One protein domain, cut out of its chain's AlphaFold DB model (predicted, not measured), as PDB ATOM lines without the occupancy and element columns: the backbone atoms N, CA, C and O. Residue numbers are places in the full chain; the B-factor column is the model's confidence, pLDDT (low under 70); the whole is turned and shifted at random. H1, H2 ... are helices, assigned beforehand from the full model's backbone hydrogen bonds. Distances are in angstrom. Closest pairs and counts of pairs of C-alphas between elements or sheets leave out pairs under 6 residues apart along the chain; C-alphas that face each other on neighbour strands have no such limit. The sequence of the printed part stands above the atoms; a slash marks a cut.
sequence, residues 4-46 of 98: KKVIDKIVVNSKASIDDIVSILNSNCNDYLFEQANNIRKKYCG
ATOM      1  N   LYS A   4      14.107  -6.123  -5.836       96.06
ATOM      2  CA  LYS A   4      13.595  -4.812  -5.414       96.06
ATOM      3  C   LYS A   4      12.972  -4.890  -4.024       96.06
ATOM      4  O   LYS A   4      13.301  -4.074  -3.176       96.06
ATOM      5  N   LYS A   5      12.202  -5.946  -3.735       96.06
ATOM      6  CA  LYS A   5      11.632  -6.170  -2.394       96.06
ATOM      7  C   LYS A   5      12.699  -6.388  -1.324       96.06
ATOM      8  O   LYS A   5      12.504  -5.983  -0.180       96.06
ATOM      9  N   VAL A   6      13.813  -7.034  -1.674       96.44
ATOM     10  CA  VAL A   6      14.951  -7.201  -0.756       96.44
ATOM     11  C   VAL A   6      15.573  -5.842  -0.445       96.44
ATOM     12  O   VAL A   6      15.778  -5.521   0.723       96.44
ATOM     13  N   ILE A   7      15.801  -5.018  -1.469       97.06
ATOM     14  CA  ILE A   7      16.311  -3.651  -1.317       97.06
ATOM     15  C   ILE A   7      15.352  -2.815  -0.456       97.06
ATOM     16  O   ILE A   7      15.793  -2.216   0.520       97.06
ATOM     17  N   ASP A   8      14.048  -2.844  -0.732       96.88
ATOM     18  CA  ASP A   8      13.033  -2.092   0.020       96.88
ATOM     19  C   ASP A   8      12.996  -2.500   1.496       96.88
ATOM     20  O   ASP A   8      12.975  -1.656   2.396       96.88
ATOM     21  N   LYS A   9      13.059  -3.810   1.765       96.56
ATOM     22  CA  LYS A   9      13.168  -4.352   3.123       96.56
ATOM     23  C   LYS A   9      14.399  -3.793   3.840       96.56
ATOM     24  O   LYS A   9      14.283  -3.428   5.011       96.56
ATOM     25  N   ILE A  10      15.559  -3.731   3.181       96.62
ATOM     26  CA  ILE A  10      16.794  -3.195   3.777       96.62
ATOM     27  C   ILE A  10      16.662  -1.692   4.023       96.62
ATOM     28  O   ILE A  10      17.006  -1.229   5.107       96.62
ATOM     29  N   VAL A  11      16.131  -0.939   3.059       96.19
ATOM     30  CA  VAL A  11      15.917   0.513   3.160       96.19
ATOM     31  C   VAL A  11      15.040   0.862   4.364       96.19
ATOM     32  O   VAL A  11      15.364   1.780   5.119       96.19
ATOM     33  N   VAL A  12      13.959   0.109   4.583       95.88
ATOM     34  CA  VAL A  12      13.033   0.335   5.704       95.88
ATOM     35  C   VAL A  12      13.646  -0.090   7.038       95.88
ATOM     36  O   VAL A  12      13.576   0.650   8.016       95.88
ATOM     37  N   ASN A  13      14.257  -1.276   7.096       95.12
ATOM     38  CA  ASN A  13      14.679  -1.875   8.365       95.12
ATOM     39  C   ASN A  13      16.121  -1.536   8.762       95.12
ATOM     40  O   ASN A  13      16.536  -1.870   9.871       95.12
ATOM     41  N   SER A  14      16.897  -0.922   7.859       93.62
ATOM     42  CA  SER A  14      18.338  -0.665   8.010       93.62
ATOM     43  C   SER A  14      19.136  -1.911   8.427       93.62
ATOM     44  O   SER A  14      20.118  -1.829   9.160       93.62
ATOM     45  N   LYS A  15      18.680  -3.089   7.988       95.81
ATOM     46  CA  LYS A  15      19.254  -4.401   8.306       95.81
ATOM     47  C   LYS A  15      19.257  -5.267   7.056       95.81
ATOM     48  O   LYS A  15      18.243  -5.337   6.365       95.81
ATOM     49  N   ALA A  16      20.364  -5.961   6.827       96.12
ATOM     50  CA  ALA A  16      20.521  -6.935   5.755       96.12
ATOM     51  C   ALA A  16      21.140  -8.217   6.322       96.12
ATOM     52  O   ALA A  16      22.068  -8.144   7.132       96.12
ATOM     53  N   SER A  17      20.626  -9.380   5.920       97.12
ATOM     54  CA  SER A  17      21.319 -10.652   6.144       97.12
ATOM     55  C   SER A  17      22.423 -10.862   5.099       97.12
ATOM     56  O   SER A  17      22.476 -10.162   4.086       97.12
ATOM     57  N   ILE A  18      23.294 -11.853   5.317       97.69
ATOM     58  CA  ILE A  18      24.291 -12.258   4.313       97.69
ATOM     59  C   ILE A  18      23.593 -12.678   3.013       97.69
ATOM     60  O   ILE A  18      23.996 -12.232   1.943       97.69
ATOM     61  N   ASP A  19      22.511 -13.455   3.104       97.06
ATOM     62  CA  ASP A  19      21.750 -13.899   1.932       97.06
ATOM     63  C   ASP A  19      21.122 -12.725   1.172       97.06
ATOM     64  O   ASP A  19      21.166 -12.698  -0.058       97.06
ATOM     65  N   ASP A  20      20.593 -11.723   1.890       96.31
ATOM     66  CA  ASP A  20      20.067 -10.503   1.274       96.31
ATOM     67  C   ASP A  20      21.182  -9.809   0.459       96.31
ATOM     68  O   ASP A  20      20.994  -9.514  -0.723       96.31
ATOM     69  N   ILE A  21      22.368  -9.619   1.053       96.31
ATOM     70  CA  ILE A  21      23.522  -8.967   0.405       96.31
ATOM     71  C   ILE A  21      23.991  -9.758  -0.819       96.31
ATOM     72  O   ILE A  21      24.143  -9.190  -1.900       96.31
ATOM     73  N   VAL A  22      24.200 -11.068  -0.673       97.19
ATOM     74  CA  VAL A  22      24.659 -11.942  -1.763       97.19
ATOM     75  C   VAL A  22      23.651 -11.949  -2.910       97.19
ATOM     76  O   VAL A  22      24.047 -11.878  -4.074       97.19
ATOM     77  N   SER A  23      22.350 -11.979  -2.605       96.12
ATOM     78  CA  SER A  23      21.301 -11.939  -3.629       96.12
ATOM     79  C   SER A  23      21.324 -10.642  -4.444       96.12
ATOM     80  O   SER A  23      21.148 -10.689  -5.661       96.12
ATOM     81  N   ILE A  24      21.597  -9.501  -3.800       96.38
ATOM     82  CA  ILE A  24      21.705  -8.195  -4.458       96.38
ATOM     83  C   ILE A  24      22.964  -8.136  -5.329       96.38
ATOM     84  O   ILE A  24      22.866  -7.749  -6.492       96.38
ATOM     85  N   LEU A  25      24.120  -8.554  -4.800       96.12
ATOM     86  CA  LEU A  25      25.401  -8.532  -5.524       96.12
ATOM     87  C   LEU A  25      25.407  -9.440  -6.761       96.12
ATOM     88  O   LEU A  25      26.067  -9.122  -7.743       96.12
ATOM     89  N   ASN A  26      24.657 -10.544  -6.729       95.81
ATOM     90  CA  ASN A  26      24.498 -11.452  -7.870       95.81
ATOM     91  C   ASN A  26      23.391 -11.022  -8.849       95.81
ATOM     92  O   ASN A  26      23.119 -11.728  -9.821       95.81
ATOM     93  N   SER A  27      22.705  -9.910  -8.589       93.56
ATOM     94  CA  SER A  27      21.631  -9.412  -9.446       93.56
ATOM     95  C   SER A  27      22.134  -8.401 -10.477       93.56
ATOM     96  O   SER A  27      23.176  -7.781 -10.306       93.56
ATOM     97  N   ASN A  28      21.325  -8.155 -11.511       91.06
ATOM     98  CA  ASN A  28      21.538  -7.063 -12.467       91.06
ATOM     99  C   ASN A  28      20.683  -5.819 -12.142       91.06
ATOM    100  O   ASN A  28      20.446  -4.985 -13.012       91.06
ATOM    101  N   CYS A  29      20.165  -5.689 -10.914       88.88
ATOM    102  CA  CYS A  29      19.245  -4.608 -10.526       88.88
ATOM    103  C   CYS A  29      19.986  -3.336 -10.065       88.88
ATOM    104  O   CYS A  29      19.614  -2.706  -9.074       88.88
ATOM    105  N   ASN A  30      21.055  -2.975 -10.777       92.94
ATOM    106  CA  ASN A  30      21.996  -1.935 -10.360       92.94
ATOM    107  C   ASN A  30      21.350  -0.549 -10.292       92.94
ATOM    108  O   ASN A  30      21.535   0.149  -9.301       92.94
ATOM    109  N   ASP A  31      20.538  -0.180 -11.285       96.81
ATOM    110  CA  ASP A  31      19.922   1.151 -11.336       96.81
ATOM    111  C   ASP A  31      19.044   1.419 -10.106       96.81
ATOM    112  O   ASP A  31      19.180   2.451  -9.453       96.81
ATOM    113  N   TYR A  32      18.205   0.446  -9.727       96.94
ATOM    114  CA  TYR A  32      17.338   0.571  -8.554       96.94
ATOM    115  C   TYR A  32      18.137   0.582  -7.248       96.94
ATOM    116  O   TYR A  32      17.860   1.379  -6.352       96.94
ATOM    117  N   LEU A  33      19.156  -0.277  -7.140       97.38
ATOM    118  CA  LEU A  33      20.049  -0.306  -5.983       97.38
ATOM    119  C   LEU A  33      20.742   1.048  -5.778       97.38
ATOM    120  O   LEU A  33      20.757   1.571  -4.662       97.38
ATOM    121  N   PHE A  34      21.298   1.622  -6.845       97.94
ATOM    122  CA  PHE A  34      22.010   2.897  -6.793       97.94
ATOM    123  C   PHE A  34      21.069   4.070  -6.522       97.94
ATOM    124  O   PHE A  34      21.420   4.960  -5.746       97.94
ATOM    125  N   GLU A  35      19.861   4.053  -7.087       98.19
ATOM    126  CA  GLU A  35      18.827   5.044  -6.794       98.19
ATOM    127  C   GLU A  35      18.456   5.042  -5.303       98.19
ATOM    128  O   GLU A  35      18.517   6.085  -4.645       98.19
ATOM    129  N   GLN A  36      18.146   3.872  -4.732       97.69
ATOM    130  CA  GLN A  36      17.801   3.759  -3.312       97.69
ATOM    131  C   GLN A  36      18.977   4.136  -2.401       97.69
ATOM    132  O   GLN A  36      18.790   4.857  -1.416       97.69
ATOM    133  N   ALA A  37      20.201   3.733  -2.754       97.31
ATOM    134  CA  ALA A  37      21.404   4.135  -2.031       97.31
ATOM    135  C   ALA A  37      21.593   5.662  -2.042       97.31
ATOM    136  O   ALA A  37      21.872   6.255  -0.997       97.31
ATOM    137  N   ASN A  38      21.386   6.320  -3.188       98.12
ATOM    138  CA  ASN A  38      21.468   7.774  -3.286       98.12
ATOM    139  C   ASN A  38      20.356   8.472  -2.491       98.12
ATOM    140  O   ASN A  38      20.636   9.461  -1.817       98.12
ATOM    141  N   ASN A  39      19.124   7.952  -2.505       98.00
ATOM    142  CA  ASN A  39      18.014   8.493  -1.714       98.00
ATOM    143  C   ASN A  39      18.316   8.446  -0.210       98.00
ATOM    144  O   ASN A  39      18.120   9.437   0.498       98.00
ATOM    145  N   ILE A  40      18.862   7.328   0.274       97.25
ATOM    146  CA  ILE A  40      19.275   7.173   1.674       97.25
ATOM    147  C   ILE A  40      20.435   8.109   2.004       97.25
ATOM    148  O   ILE A  40      20.353   8.874   2.967       97.25
ATOM    149  N   ARG A  41      21.482   8.127   1.174       97.62
ATOM    150  CA  ARG A  41      22.603   9.056   1.324       97.62
ATOM    151  C   ARG A  41      22.116  10.512   1.343       97.62
ATOM    152  O   ARG A  41      22.579  11.276   2.182       97.62
ATOM    153  N   LYS A  42      21.150  10.900   0.500       98.06
ATOM    154  CA  LYS A  42      20.577  12.259   0.468       98.06
ATOM    155  C   LYS A  42      19.825  12.594   1.742       98.06
ATOM    156  O   LYS A  42      20.025  13.670   2.297       98.06
ATOM    157  N   LYS A  43      18.997  11.662   2.218       96.88
ATOM    158  CA  LYS A  43      18.206  11.816   3.440       96.88
ATOM    159  C   LYS A  43      19.082  12.057   4.671       96.88
ATOM    160  O   LYS A  43      18.739  12.904   5.485       96.88
ATOM    161  N   TYR A  44      20.178  11.311   4.814       96.50
ATOM    162  CA  TYR A  44      21.002  11.354   6.029       96.50
ATOM    163  C   TYR A  44      22.229  12.268   5.926       96.50
ATOM    164  O   TYR A  44      22.615  12.859   6.929       96.50
ATOM    165  N   CYS A  45      22.826  12.416   4.740       96.88
ATOM    166  CA  CYS A  45      24.052  13.200   4.551       96.88
ATOM    167  C   CYS A  45      23.820  14.540   3.828       96.88
ATOM    168  O   CYS A  45      24.705  15.394   3.833       96.88
ATOM    169  N   GLY A  46      22.652  14.752   3.206       97.12
ATOM    170  CA  GLY A  46      22.386  15.931   2.370       97.12
ATOM    171  C   GLY A  46      23.323  16.012   1.162       97.12
ATOM    172  O   GLY A  46      24.068  15.084   0.892       97.12
TER     173      GLY A  46
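What this domain is: This is residues 4 to 46 of the 98 residues of an uncharacterized protein of Crassaminicella sp. SY095 (UniProt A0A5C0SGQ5). Three helices make a loose triangle, with H1 set over the gap between H2 and H3. The long helix H3 runs nearly side by side with H1, the same way, while the short helix H2 runs back between them in the chain, and the last residues of H3 reach away from H2. The printed part has 43 residues with three named helices, in the order H1, H2, H3, and no named strand; the class is all helix. The whole is compact, with a radius of gyration of the C-alphas of 10.3 A and spans of 29 by 20 by 14 A.

How they stand to each other: H1, residues 4 to 13, and H2, residues 18 to 25, only just touch, with 3 pairs of C-alphas within 8 A; the closest C-alphas are those of Val 6 and Asp 20, 6.4 A apart. They run opposite ways at a steep tilt of 50 degrees. H3, residues 30 to 45, touches H1, and the closest C-alphas are those of Ile 7 and Leu 33, 6.9 A apart. H1 and H3 run the same way at a shallow tilt of 16 degrees. H2 and H3 are only just apart, their closest C-alphas 8.2 A from each other. In H1, H2 and H3 every O i to N i+4 pair is within hydrogen-bond range.

Where its parts are: H1, residues 4 to 13, begins at C-alpha 4 (13.595, -4.812, -5.414) and is 14.1 A long from first to last C-alpha. H2, residues 18 to 25, begins at C-alpha 18 (24.291, -12.258, 4.313) and measures 10.6 A. H3, residues 30 to 45, measures 21.3 A and ends at C-alpha 45 (24.052, 13.200, 4.551).

The domain as a whole: The two C-alphas farthest apart are those of Asp 19 and Gly 46, at 29.8 A. The links H1 to H2 and H2 to H3 are tight, with 4 residues each. The printed part has no cut. Its mean pLDDT is 96.3, and no printed residue is under 70.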